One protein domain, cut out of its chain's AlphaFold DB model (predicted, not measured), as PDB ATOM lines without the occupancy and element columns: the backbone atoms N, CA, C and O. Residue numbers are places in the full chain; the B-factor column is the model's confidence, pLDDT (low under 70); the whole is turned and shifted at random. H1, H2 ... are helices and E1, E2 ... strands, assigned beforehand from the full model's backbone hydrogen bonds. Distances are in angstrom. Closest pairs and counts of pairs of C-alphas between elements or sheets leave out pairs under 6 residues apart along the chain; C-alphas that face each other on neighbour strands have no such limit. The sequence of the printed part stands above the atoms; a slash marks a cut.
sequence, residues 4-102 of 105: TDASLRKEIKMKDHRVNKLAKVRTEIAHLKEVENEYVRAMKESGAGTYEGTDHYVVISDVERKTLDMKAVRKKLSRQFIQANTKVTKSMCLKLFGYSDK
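This is residues 4 to 102 of the 105 residues of an uncharacterized protein of Flammeovirgaceae bacterium (UniProt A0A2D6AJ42). The model is an open, flat frame: one long helix, H1, makes one side, with the small strand hairpin E1 and E2 at its last residues. From there a thin stretch leads away to the short helices H2 and H3 at a far corner, and residues 85 to 98 lead back toward H1 and end in H4. The printed part has 99 residues, with named elements in the order H1, E1, E2, H2, H3, H4; E1 and E2 form an antiparallel sheet, and the class is mostly helix. The whole is extended, with a radius of gyration of the C-alphas of 23.4 A and spans of 59 by 56 by 27 A.

H1, residues 4 to 45, and E2, residues 57 to 60, have the C-alphas of Lys 44 and Ile 60 as their closest, 7.0 A apart. E1, residues 49 to 52, forms a hairpin with E2, antiparallel at 166 degrees; N 51 and O 58 are within hydrogen-bond range at 2.8 A, and so are N 49 and O 60 at 2.9 A. H2, residues 70 to 76, and H3, residues 79 to 84, meet only through their link. H4, residues 99 to 102, is apart from H1, H2 and H3. Every O i to N i+4 pair is within range in H1, H2 and H3; H4 is too short for such a pair, and its one O i to N i+3 pair is within range.

H1 begins at C-alpha 4, (55.998, 119.304, 232.686), and measures 60.9 A to C-alpha 45, (21.443, 90.139, 191.895). E1 measures 10.0 A, E2 10.2 A, H2 9.9 A, H3 8.7 A and H4 5.5 A, ending at C-alpha 102, (27.750, 105.792, 228.890).

The C-alphas of Thr 4 and Gly 49 are the two farthest apart, 63.8 A. The printed part has no cut, and the link from H3 to H4, 14 residues, is long. Mean pLDDT of the printed part is 81.6; residues 4 to 8, 11, 64, 66, 90 to 94 and 98 to 102 are under 70.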
ATOM      1  N   THR A   4      56.618 120.635 232.843       61.84
ATOM      2  CA  THR A   4      55.998 119.304 232.686       61.84
ATOM      3  C   THR A   4      54.489 119.351 232.416       61.84
ATOM      4  O   THR A   4      54.006 118.594 231.579       61.84
ATOM      5  N   ASP A   5      53.745 120.275 233.034       64.06
ATOM      6  CA  ASP A   5      52.276 120.353 232.898       64.06
ATOM      7  C   ASP A   5      51.837 120.902 231.520       64.06
ATOM      8  O   ASP A   5      50.946 120.364 230.862       64.06
ATOM      9  N   ALA A   6      52.536 121.912 230.990       69.19
ATOM     10  CA  ALA A   6      52.239 122.467 229.664       69.19
ATOM     11  C   ALA A   6      52.471 121.456 228.519       69.19
ATOM     12  O   ALA A   6      51.728 121.444 227.533       69.19
ATOM     13  N   SER A   7      53.477 120.586 228.663       69.69
ATOM     14  CA  SER A   7      53.787 119.529 227.691       69.69
ATOM     15  C   SER A   7      52.699 118.447 227.672       69.69
ATOM     16  O   SER A   7      52.180 118.103 226.607       69.69
ATOM     17  N   LEU A   8      52.262 118.000 228.857       68.50
ATOM     18  CA  LEU A   8      51.181 117.022 229.020       68.50
ATOM     19  C   LEU A   8      49.854 117.522 228.433       68.50
ATOM     20  O   LEU A   8      49.189 116.796 227.693       68.50
ATOM     21  N   ARG A   9      49.487 118.787 228.674       71.06
ATOM     22  CA  ARG A   9      48.258 119.384 228.112       71.06
ATOM     23  C   ARG A   9      48.281 119.457 226.585       71.06
ATOM     24  O   ARG A   9      47.260 119.217 225.938       71.06
ATOM     25  N   LYS A  10      49.440 119.762 225.992       70.50
ATOM     26  CA  LYS A  10      49.612 119.768 224.531       70.50
ATOM     27  C   LYS A  10      49.467 118.360 223.956       70.50
ATOM     28  O   LYS A  10      48.827 118.191 222.918       70.50
ATOM     29  N   GLU A  11      50.012 117.355 224.635       69.88
ATOM     30  CA  GLU A  11      49.897 115.956 224.222       69.88
ATOM     31  C   GLU A  11      48.449 115.444 224.287       69.88
ATOM     32  O   GLU A  11      47.984 114.813 223.335       69.88
ATOM     33  N   ILE A  12      47.707 115.774 225.349       74.38
ATOM     34  CA  ILE A  12      46.279 115.435 225.494       74.38
ATOM     35  C   ILE A  12      45.459 116.080 224.370       74.38
ATOM     36  O   ILE A  12      44.770 115.379 223.633       74.38
ATOM     37  N   LYS A  13      45.636 117.384 224.125       73.19
ATOM     38  CA  LYS A  13      44.922 118.098 223.053       73.19
ATOM     39  C   LYS A  13      45.234 117.542 221.656       73.19
ATOM     40  O   LYS A  13      44.364 117.503 220.783       73.19
ATOM     41  N   MET A  14      46.472 117.093 221.421       73.44
ATOM     42  CA  MET A  14      46.835 116.403 220.178       73.44
ATOM     43  C   MET A  14      46.151 115.037 220.050       73.44
ATOM     44  O   MET A  14      45.761 114.664 218.940       73.44
ATOM     45  N   LYS A  15      45.997 114.294 221.150       75.94
ATOM     46  CA  LYS A  15      45.261 113.022 221.172       75.94
ATOM     47  C   LYS A  15      43.769 113.247 220.907       75.94
ATOM     48  O   LYS A  15      43.229 112.554 220.050       75.94
ATOM     49  N   ASP A  16      43.153 114.270 221.494       80.38
ATOM     50  CA  ASP A  16      41.739 114.619 221.261       80.38
ATOM     51  C   ASP A  16      41.460 114.955 219.789       80.38
ATOM     52  O   ASP A  16      40.516 114.448 219.181       80.38
ATOM     53  N   HIS A  17      42.335 115.748 219.162       85.31
ATOM     54  CA  HIS A  17      42.232 116.049 217.730       85.31
ATOM     55  C   HIS A  17      42.333 114.792 216.859       85.31
ATOM     56  O   HIS A  17      41.599 114.646 215.880       85.31
ATOM     57  N   ARG A  18      43.234 113.868 217.213       85.31
ATOM     58  CA  ARG A  18      43.391 112.590 216.502       85.31
ATOM     59  C   ARG A  18      42.161 111.699 216.667       85.31
ATOM     60  O   ARG A  18      41.738 111.107 215.680       85.31
ATOM     61  N   VAL A  19      41.570 111.643 217.860       84.88
ATOM     62  CA  VAL A  19      40.327 110.898 218.120       84.88
ATOM     63  C   VAL A  19      39.171 111.474 217.301       84.88
ATOM     64  O   VAL A  19      38.498 110.724 216.598       84.88
ATOM     65  N   ASN A  20      38.997 112.797 217.292       86.75
ATOM     66  CA  ASN A  20      37.933 113.453 216.526       86.75
ATOM     67  C   ASN A  20      38.097 113.263 215.013       86.75
ATOM     68  O   ASN A  20      37.126 112.989 214.309       86.75
ATOM     69  N   LYS A  21      39.328 113.369 214.495       88.56
ATOM     70  CA  LYS A  21      39.618 113.062 213.087       88.56
ATOM     71  C   LYS A  21      39.328 111.601 212.752       88.56
ATOM     72  O   LYS A  21      38.700 111.335 211.733       88.56
ATOM     73  N   LEU A  22      39.746 110.671 213.611       85.25
ATOM     74  CA  LEU A  22      39.484 109.244 213.429       85.25
ATOM     75  C   LEU A  22      37.981 108.938 213.415       85.25
ATOM     76  O   LEU A  22      37.541 108.127 212.604       85.25
ATOM     77  N   ALA A  23      37.198 109.597 214.274       87.06
ATOM     78  CA  ALA A  23      35.746 109.461 214.302       87.06
ATOM     79  C   ALA A  23      35.115 109.910 212.975       87.06
ATOM     80  O   ALA A  23      34.387 109.134 212.365       87.06
ATOM     81  N   LYS A  24      35.473 111.104 212.479       90.12
ATOM     82  CA  LYS A  24      34.978 111.625 211.192       90.12
ATOM     83  C   LYS A  24      35.292 110.689 210.025       90.12
ATOM     84  O   LYS A  24      34.396 110.344 209.266       90.12
ATOM     85  N   VAL A  25      36.541 110.227 209.938       92.94
ATOM     86  CA  VAL A  25      36.967 109.288 208.889       92.94
ATOM     87  C   VAL A  25      36.199 107.967 208.987       92.94
ATOM     88  O   VAL A  25      35.806 107.416 207.967       92.94
ATOM     89  N   ARG A  26      35.931 107.452 210.195       88.44
ATOM     90  CA  ARG A  26      35.114 106.238 210.358       88.44
ATOM     91  C   ARG A  26      33.673 106.435 209.907       88.44
ATOM     92  O   ARG A  26      33.132 105.518 209.301       88.44
ATOM     93  N   THR A  27      33.071 107.585 210.191       91.00
ATOM     94  CA  THR A  27      31.715 107.903 209.728       91.00
ATOM     95  C   THR A  27      31.659 107.960 208.205       91.00
ATOM     96  O   THR A  27      30.771 107.365 207.605       91.00
ATOM     97  N   GLU A  28      32.641 108.600 207.574       92.31
ATOM     98  CA  GLU A  28      32.726 108.680 206.115       92.31
ATOM     99  C   GLU A  28      32.960 107.304 205.476       92.31
ATOM    100  O   GLU A  28      32.257 106.933 204.541       92.31
ATOM    101  N   ILE A  29      33.869 106.493 206.033       92.31
ATOM    102  CA  ILE A  29      34.080 105.106 205.595       92.31
ATOM    103  C   ILE A  29      32.806 104.276 205.766       92.31
ATOM    104  O   ILE A  29      32.507 103.461 204.901       92.31
ATOM    105  N   ALA A  30      32.071 104.442 206.868       90.25
ATOM    106  CA  ALA A  30      30.830 103.707 207.094       90.25
ATOM    107  C   ALA A  30      29.793 104.039 206.014       90.25
ATOM    108  O   ALA A  30      29.280 103.120 205.382       90.25
ATOM    109  N   HIS A  31      29.587 105.326 205.733       90.75
ATOM    110  CA  HIS A  31      28.683 105.777 204.677       90.75
ATOM    111  C   HIS A  31      29.118 105.274 203.290       90.75
ATOM    112  O   HIS A  31      28.329 104.685 202.560       90.75
ATOM    113  N   LEU A  32      30.394 105.440 202.924       93.56
ATOM    114  CA  LEU A  32      30.912 104.945 201.642       93.56
ATOM    115  C   LEU A  32      30.777 103.424 201.514       93.56
ATOM    116  O   LEU A  32      30.522 102.920 200.425       93.56
ATOM    117  N   LYS A  33      30.912 102.694 202.622       92.44
ATOM    118  CA  LYS A  33      30.752 101.242 202.652       92.44
ATOM    119  C   LYS A  33      29.294 100.805 202.535       92.44
ATOM    120  O   LYS A  33      29.030  99.741 201.987       92.44
ATOM    121  N   GLU A  34      28.346 101.582 203.050       92.75
ATOM    122  CA  GLU A  34      26.916 101.354 202.812       92.75
ATOM    123  C   GLU A  34      26.603 101.488 201.322       92.75
ATOM    124  O   GLU A  34      26.095 100.539 200.728       92.75
ATOM    125  N   VAL A  35      27.050 102.584 200.708       92.75
ATOM    126  CA  VAL A  35      26.908 102.828 199.266       92.75
ATOM    127  C   VAL A  35      27.575 101.719 198.440       92.75
ATOM    128  O   VAL A  35      26.960 101.162 197.534       92.75
ATOM    129  N   GLU A  36      28.810 101.328 198.768       91.88
ATOM    130  CA  GLU A  36      29.500 100.203 198.118       91.88
ATOM    131  C   GLU A  36      28.683  98.907 198.223       91.88
ATOM    132  O   GLU A  36      28.501  98.202 197.232       91.88
ATOM    133  N   ASN A  37      28.165  98.589 199.413       91.56
ATOM    134  CA  ASN A  37      27.384  97.374 199.629       91.56
ATOM    135  C   ASN A  37      26.078  97.369 198.832       91.56
ATOM    136  O   ASN A  37      25.668  96.298 198.383       91.56
ATOM    137  N   GLU A  38      25.426  98.519 198.666       92.25
ATOM    138  CA  GLU A  38      24.235  98.652 197.823       92.25
ATOM    139  C   GLU A  38      24.560  98.313 196.366       92.25
ATOM    140  O   GLU A  38      23.929  97.420 195.795       92.25
ATOM    141  N   TYR A  39      25.609  98.916 195.799       91.75
ATOM    142  CA  TYR A  39      26.043  98.604 194.435       91.75
ATOM    143  C   TYR A  39      26.492  97.148 194.286       91.75
ATOM    144  O   TYR A  39      26.103  96.475 193.335       91.75
ATOM    145  N   VAL A  40      27.248  96.608 195.243       89.56
ATOM    146  CA  VAL A  40      27.677  95.201 195.218       89.56
ATOM    147  C   VAL A  40      26.483  94.247 195.282       89.56
ATOM    148  O   VAL A  40      26.504  93.211 194.619       89.56
ATOM    149  N   ARG A  41      25.449  94.555 196.072       88.75
ATOM    150  CA  ARG A  41      24.221  93.744 196.123       88.75
ATOM    151  C   ARG A  41      23.486  93.777 194.790       88.75
ATOM    152  O   ARG A  41      23.223  92.706 194.255       88.75
ATOM    153  N   ALA A  42      23.259  94.964 194.230       88.62
ATOM    154  CA  ALA A  42      22.616  95.118 192.925       88.62
ATOM    155  C   ALA A  42      23.374  94.362 191.815       88.62
ATOM    156  O   ALA A  42      22.781  93.652 191.004       88.62
ATOM    157  N   MET A  43      24.709  94.432 191.828       88.00
ATOM    158  CA  MET A  43      25.545  93.682 190.890       88.00
ATOM    159  C   MET A  43      25.414  92.168 191.098       88.00
ATOM    160  O   MET A  43      25.272  91.424 190.133       88.00
ATOM    161  N   LYS A  44      25.397  91.682 192.344       87.00
ATOM    162  CA  LYS A  44      25.221  90.246 192.638       87.00
ATOM    163  C   LYS A  44      23.851  89.705 192.238       87.00
ATOM    164  O   LYS A  44      23.776  88.556 191.818       87.00
ATOM    165  N   GLU A  45      22.794  90.506 192.353       87.00
ATOM    166  CA  GLU A  45      21.443  90.139 191.895       87.00
ATOM    167  C   GLU A  45      21.381  89.909 190.380       87.00
ATOM    168  O   GLU A  45      20.548  89.136 189.913       87.00
ATOM    169  N   SER A  46      22.305  90.507 189.621       85.19
ATOM    170  CA  SER A  46      22.413  90.308 188.170       85.19
ATOM    171  C   SER A  46      22.968  88.922 187.791       85.19
ATOM    172  O   SER A  46      22.801  88.482 186.656       85.19
ATOM    173  N   GLY A  47      23.573  88.199 188.741       83.62
ATOM    174  CA  GLY A  47      24.099  86.846 188.542       83.62
ATOM    175  C   GLY A  47      25.552  86.795 188.057       83.62
ATOM    176  O   GLY A  47      26.196  87.821 187.816       83.62
ATOM    177  N   ALA A  48      26.089  85.575 187.957       85.56
ATOM    178  CA  ALA A  48      27.471  85.340 187.546       85.56
ATOM    179  C   ALA A  48      27.719  85.806 186.101       85.56
ATOM    180  O   ALA A  48      26.934  85.520 185.198       85.56
ATOM    181  N   GLY A  49      28.827  86.511 185.881       86.56
ATOM    182  CA  GLY A  49      29.158  87.116 184.593       86.56
ATOM    183  C   GLY A  49      30.188  88.235 184.710       86.56
ATOM    184  O   GLY A  49      30.595  88.620 185.807       86.56
ATOM    185  N   THR A  50      30.610  88.758 183.560       88.62
ATOM    186  CA  THR A  50      31.484  89.932 183.463       88.62
ATOM    187  C   THR A  50      30.659  91.130 183.014       88.62
ATOM    188  O   THR A  50      29.927  91.041 182.032       88.62
ATOM    189  N   TYR A  51      30.798  92.245 183.725       86.88
ATOM    190  CA  TYR A  51      30.085  93.491 183.480       86.88
ATOM    191  C   TYR A  51      31.100  94.599 183.226       86.88
ATOM    192  O   TYR A  51      31.964  94.856 184.064       86.88
ATOM    193  N   GLU A  52      31.005  95.249 182.074       89.06
ATOM    194  CA  GLU A  52      31.926  96.303 181.651       89.06
ATOM    195  C   GLU A  52      31.277  97.680 181.831       89.06
ATOM    196  O   GLU A  52      30.106  97.883 181.510       89.06
ATOM    197  N   GLY A  53      32.041  98.624 182.367       86.56
ATOM    198  CA  GLY A  53      31.729 100.046 182.412       86.56
ATOM    199  C   GLY A  53      32.737 100.844 181.589       86.56
ATOM    200  O   GLY A  53      33.666 100.292 181.005       86.56
ATOM    201  N   THR A  54      32.569 102.164 181.561       87.19
ATOM    202  CA  THR A  54      33.363 103.060 180.706       87.19
ATOM    203  C   THR A  54      34.864 103.004 180.996       87.19
ATOM    204  O   THR A  54      35.664 103.001 180.068       87.19
ATOM    205  N   ASP A  55      35.233 102.921 182.279       90.88
ATOM    206  CA  ASP A  55      36.632 102.946 182.729       90.88
ATOM    207  C   ASP A  55      37.085 101.631 183.400       90.88
ATOM    208  O   ASP A  55      38.279 101.410 183.593       90.88
ATOM    209  N   HIS A  56      36.150 100.758 183.802       89.56
ATOM    210  CA  HIS A  56      36.417  99.585 184.651       89.56
ATOM    211  C   HIS A  56      35.457  98.430 184.342       89.56
ATOM    212  O   HIS A  56      34.369  98.658 183.828       89.56
ATOM    213  N   TYR A  57      35.815  97.203 184.728       85.56
ATOM    214  CA  TYR A  57      34.943  96.026 184.635       85.56
ATOM    215  C   TYR A  57      34.861  95.281 185.975       85.56
ATOM    216  O   TYR A  57      35.757  95.380 186.816       85.56
ATOM    217  N   VAL A  58      33.786  94.516 186.169       85.25
ATOM    218  CA  VAL A  58      33.535  93.681 187.350       85.25
ATOM    219  C   VAL A  58      33.234  92.255 186.902       85.25
ATOM    220  O   VAL A  58      32.414  92.040 186.016       85.25
ATOM    221  N   VAL A  59      33.870  91.270 187.537       86.94
ATOM    222  CA  VAL A  59      33.590  89.843 187.321       86.94
ATOM    223  C   VAL A  59      32.917  89.277 188.563       86.94
ATOM    224  O   VAL A  59      33.456  89.372 189.668       86.94
ATOM    225  N   ILE A  60      31.748  88.675 188.379       86.62
ATOM    226  CA  ILE A  60      30.985  87.997 189.424       86.62
ATOM    227  C   ILE A  60      31.051  86.503 189.144       86.62
ATOM    228  O   ILE A  60      30.598  86.033 188.104       86.62
ATOM    229  N   SER A  61      31.625  85.754 190.079       81.88
ATOM    230  CA  SER A  61      31.752  84.300 190.000       81.88
ATOM    231  C   SER A  61      31.178  83.651 191.248       81.88
ATOM    232  O   SER A  61      31.393  84.150 192.358       81.88
ATOM    233  N   ASP A  62      30.543  82.498 191.083       79.19
ATOM    234  CA  ASP A  62      30.152  81.668 192.214       79.19
ATOM    235  C   ASP A  62      31.393  81.099 192.906       79.19
ATOM    236  O   ASP A  62      32.296  80.547 192.274       79.19
ATOM    237  N   VAL A  63      31.449  81.253 194.228       79.31
ATOM    238  CA  VAL A  63      32.531  80.713 195.054       79.31
ATOM    239  C   VAL A  63      31.927  79.900 196.184       79.31
ATOM    240  O   VAL A  63      31.244  80.428 197.062       79.31
ATOM    241  N   GLU A  64      32.245  78.611 196.212       67.12
ATOM    242  CA  GLU A  64      31.914  77.750 197.339       67.12
ATOM    243  C   GLU A  64      32.981  77.863 198.429       67.12
ATOM    244  O   GLU A  64      34.162  77.564 198.222       67.12
ATOM    245  N   ARG A  65      32.570  78.248 199.640       76.50
ATOM    246  CA  ARG A  65      33.448  78.229 200.812       76.50
ATOM    247  C   ARG A  65      33.108  77.045 201.703       76.50
ATOM    248  O   ARG A  65      32.081  77.033 202.373       76.50
ATOM    249  N   LYS A  66      34.028  76.086 201.797       68.88
ATOM    250  CA  LYS A  66      33.941  75.001 202.781       68.88
ATOM    251  C   LYS A  66      34.245  75.559 204.172       68.88
ATOM    252  O   LYS A  66      35.343  76.057 204.425       68.88
ATOM    253  N   THR A  67      33.271  75.505 205.072       81.56
ATOM    254  CA  THR A  67      33.444  75.856 206.485       81.56
ATOM    255  C   THR A  67      33.815  74.606 207.282       81.56
ATOM    256  O   THR A  67      33.288  73.520 207.055       81.56
ATOM    257  N   LEU A  68      34.774  74.736 208.201       82.06
ATOM    258  CA  LEU A  68      35.214  73.619 209.035       82.06
ATOM    259  C   LEU A  68      34.233  73.413 210.200       82.06
ATOM    260  O   LEU A  68      34.102  74.290 211.056       82.06
ATOM    261  N   ASP A  69      33.587  72.247 210.271       84.88
ATOM    262  CA  ASP A  69      32.706  71.902 211.391       84.88
ATOM    263  C   ASP A  69      33.512  71.548 212.650       84.88
ATOM    264  O   ASP A  69      33.947  70.411 212.869       84.88
ATOM    265  N   MET A  70      33.664  72.533 213.533       86.56
ATOM    266  CA  MET A  70      34.365  72.358 214.802       86.56
ATOM    267  C   MET A  70      33.684  71.354 215.743       86.56
ATOM    268  O   MET A  70      34.354  70.816 216.629       86.56
ATOM    269  N   LYS A  71      32.385  71.066 215.576       84.31
ATOM    270  CA  LYS A  71      31.678  70.050 216.369       84.31
ATOM    271  C   LYS A  71      32.138  68.652 215.968       84.31
ATOM    272  O   LYS A  71      32.479  67.862 216.848       84.31
ATOM    273  N   ALA A  72      32.208  68.360 214.670       83.44
ATOM    274  CA  ALA A  72      32.757  67.102 214.162       83.44
ATOM    275  C   ALA A  72      34.254  66.957 214.479       83.44
ATOM    276  O   ALA A  72      34.690  65.897 214.931       83.44
ATOM    277  N   VAL A  73      35.032  68.036 214.336       85.31
ATOM    278  CA  VAL A  73      36.467  68.041 214.664       85.31
ATOM    279  C   VAL A  73      36.710  67.668 216.128       85.31
ATOM    280  O   VAL A  73      37.538  66.804 216.402       85.31
ATOM    281  N   ARG A  74      35.956  68.245 217.074       85.44
ATOM    282  CA  ARG A  74      36.086  67.939 218.514       85.44
ATOM    283  C   ARG A  74      35.665  66.518 218.891       85.44
ATOM    284  O   ARG A  74      36.090  66.035 219.933       85.44
ATOM    285  N   LYS A  75      34.831  65.857 218.079       86.25
ATOM    286  CA  LYS A  75      34.486  64.437 218.270       86.25
ATOM    287  C   LYS A  75      35.628  63.506 217.861       86.25
ATOM    288  O   LYS A  75      35.745  62.424 218.419       86.25
ATOM    289  N   LYS A  76      36.433  63.906 216.871       87.38
ATOM    290  CA  LYS A  76      37.470  63.058 216.263       87.38
ATOM    291  C   LYS A  76      38.877  63.347 216.786       87.38
ATOM    292  O   LYS A  76      39.679  62.428 216.905       87.38
ATOM    293  N   LEU A  77      39.192  64.607 217.076       89.56
ATOM    294  CA  LEU A  77      40.498  65.028 217.575       89.56
ATOM    295  C   LEU A  77      40.450  65.247 219.086       89.56
ATOM    296  O   LEU A  77      39.515  65.857 219.608       89.56
ATOM    297  N   SER A  78      41.495  64.796 219.785       86.56
ATOM    298  CA  SER A  78      41.637  65.056 221.216       86.56
ATOM    299  C   SER A  78      41.830  66.553 221.476       86.56
ATOM    300  O   SER A  78      42.398  67.294 220.665       86.56
ATOM    301  N   ARG A  79      41.396  67.013 222.652       84.50
ATOM    302  CA  ARG A  79      41.560  68.414 223.068       84.50
ATOM    303  C   ARG A  79      43.031  68.854 223.053       84.50
ATOM    304  O   ARG A  79      43.312  69.985 222.665       84.50
ATOM    305  N   GLN A  80      43.946  67.952 223.420       84.69
ATOM    306  CA  GLN A  80      45.392  68.198 223.422       84.69
ATOM    307  C   GLN A  80      45.931  68.447 222.007       84.69
ATOM    308  O   GLN A  80      46.666  69.409 221.796       84.69
ATOM    309  N   PHE A  81      45.511  67.647 221.021       89.00
ATOM    310  CA  PHE A  81      45.945  67.813 219.631       89.00
ATOM    311  C   PHE A  81      45.471  69.143 219.030       89.00
ATOM    312  O   PHE A  81      46.241  69.837 218.364       89.00
ATOM    313  N   ILE A  82      44.218  69.528 219.302       87.19
ATOM    314  CA  ILE A  82      43.655  70.805 218.841       87.19
ATOM    315  C   ILE A  82      44.443  71.977 219.433       87.19
ATOM    316  O   ILE A  82      44.805  72.899 218.709       87.19
ATOM    317  N   GLN A  83      44.735  71.944 220.735       84.69
ATOM    318  CA  GLN A  83      45.484  73.011 221.401       84.69
ATOM    319  C   GLN A  83      46.915  73.133 220.873       84.69
ATOM    320  O   GLN A  83      47.338  74.241 220.556       84.69
ATOM    321  N   ALA A  84      47.624  72.013 220.712       86.31
ATOM    322  CA  ALA A  84      49.001  72.000 220.217       86.31
ATOM    323  C   ALA A  84      49.144  72.583 218.798       86.31
ATOM    324  O   ALA A  84      50.200  73.099 218.447       86.31
ATOM    325  N   ASN A  85      48.077  72.533 217.996       87.00
ATOM    326  CA  ASN A  85      48.080  72.975 216.600       87.00
ATOM    327  C   ASN A  85      47.230  74.234 216.347       87.00
ATOM    328  O   ASN A  85      47.020  74.616 215.196       87.00
ATOM    329  N   THR A  86      46.751  74.909 217.397       88.44
ATOM    330  CA  THR A  86      46.046  76.193 217.272       88.44
ATOM    331  C   THR A  86      47.014  77.342 217.530       88.44
ATOM    332  O   THR A  86      47.552  77.482 218.626       88.44
ATOM    333  N   LYS A  87      47.212  78.215 216.536       88.81
ATOM    334  CA  LYS A  87      48.035  79.423 216.692       88.81
ATOM    335  C   LYS A  87      47.197  80.561 217.267       88.81
ATOM    336  O   LYS A  87      46.199  80.965 216.675       88.81
ATOM    337  N   VAL A  88      47.632  81.116 218.395       84.50
ATOM    338  CA  VAL A  88      47.052  82.346 218.946       84.50
ATOM    339  C   VAL A  88      47.802  83.535 218.360       84.50
ATOM    340  O   VAL A  88      48.971  83.751 218.670       84.50
ATOM    341  N   THR A  89      47.123  84.322 217.527       85.38
ATOM    342  CA  THR A  89      47.669  85.585 217.017       85.38
ATOM    343  C   THR A  89      47.131  86.720 217.872       85.38
ATOM    344  O   THR A  89      45.924  86.965 217.901       85.38
ATOM    345  N   LYS A  90      48.016  87.411 218.597       63.81
ATOM    346  CA  LYS A  90      47.635  88.605 219.354       63.81
ATOM    347  C   LYS A  90      47.341  89.730 218.362       63.81
ATOM    348  O   LYS A  90      48.207  90.103 217.581       63.81
ATOM    349  N   SER A  91      46.125  90.265 218.406       69.75
ATOM    350  CA  SER A  91      45.752  91.490 217.699       69.75
ATOM    351  C   SER A  91      45.310  92.532 218.721       69.75
ATOM    352  O   SER A  91      44.689  92.202 219.733       69.75
ATOM    353  N   MET A  92      45.661  93.794 218.483       61.84
ATOM    354  CA  MET A  92      45.152  94.909 219.274       61.84
ATOM    355  C   MET A  92      43.891  95.432 218.595       61.84
ATOM    356  O   MET A  92      43.934  95.901 217.460       61.84
ATOM    357  N   CYS A  93      42.757  95.320 219.282       53.62
ATOM    358  CA  CYS A  93      41.480  95.815 218.787       53.62
ATOM    359  C   CYS A  93      41.218  97.207 219.366       53.62
ATOM    360  O   CYS A  93      41.061  97.358 220.577       53.62
ATOM    361  N   LEU A  94      41.158  98.222 218.500       69.38
ATOM    362  CA  LEU A  94      40.737  99.568 218.877       69.38
ATOM    363  C   LEU A  94      39.226  99.716 218.663       69.38
ATOM    364  O   LEU A  94      38.742  99.767 217.525       69.38
ATOM    365  N   LYS A  95      38.493  99.818 219.774       72.56
ATOM    366  CA  LYS A  95      37.069 100.163 219.799       72.56
ATOM    367  C   LYS A  95      36.921 101.632 220.196       72.56
ATOM    368  O   LYS A  95      37.548 102.078 221.150       72.56
ATOM    369  N   LEU A  96      36.125 102.367 219.428       73.75
ATOM    370  CA  LEU A  96      35.731 103.744 219.714       73.75
ATOM    371  C   LEU A  96      34.269 103.681 220.158       73.75
ATOM    372  O   LEU A  96      33.469 103.077 219.450       73.75
ATOM    373  N   PHE A  97      33.952 104.256 221.314       76.50
ATOM    374  CA  PHE A  97      32.600 104.292 221.876       76.50
ATOM    375  C   PHE A  97      32.064 105.725 221.831       76.50
ATOM    376  O   PHE A  97      32.845 106.670 221.988       76.50
ATOM    377  N   GLY A  98      30.758 105.884 221.613       66.50
ATOM    378  CA  GLY A  98      30.081 107.172 221.751       66.50
ATOM    379  C   GLY A  98      29.846 107.507 223.226       66.50
ATOM    380  O   GLY A  98      29.687 106.612 224.052       66.50
ATOM    381  N   TYR A  99      29.821 108.794 223.579       65.31
ATOM    382  CA  TYR A  99      29.518 109.216 224.954       65.31
ATOM    383  C   TYR A  99      28.043 108.994 225.341       65.31
ATOM    384  O   TYR A  99      27.757 108.870 226.526       65.31
ATOM    385  N   SER A 100      27.134 108.853 224.368       59.12
ATOM    386  CA  SER A 100      25.720 108.507 224.591       59.12
ATOM    387  C   SER A 100      25.520 107.118 225.205       59.12
ATOM    388  O   SER A 100      24.580 106.911 225.961       59.12
ATOM    389  N   ASP A 101      26.426 106.173 224.935       51.53
ATOM    390  CA  ASP A 101      26.327 104.791 225.431       51.53
ATOM    391  C   ASP A 101      26.743 104.665 226.909       51.53
ATOM    392  O   ASP A 101      26.613 103.599 227.508       51.53
ATOM    393  N   LYS A 102      27.278 105.742 227.499       47.56
ATOM    394  CA  LYS A 102      27.750 105.792 228.890       47.56
ATOM    395  C   LYS A 102      26.701 106.289 229.881       47.56
ATOM    396  O   LYS A 102      26.864 106.050 231.067       47.56
TER     397      LYS A 102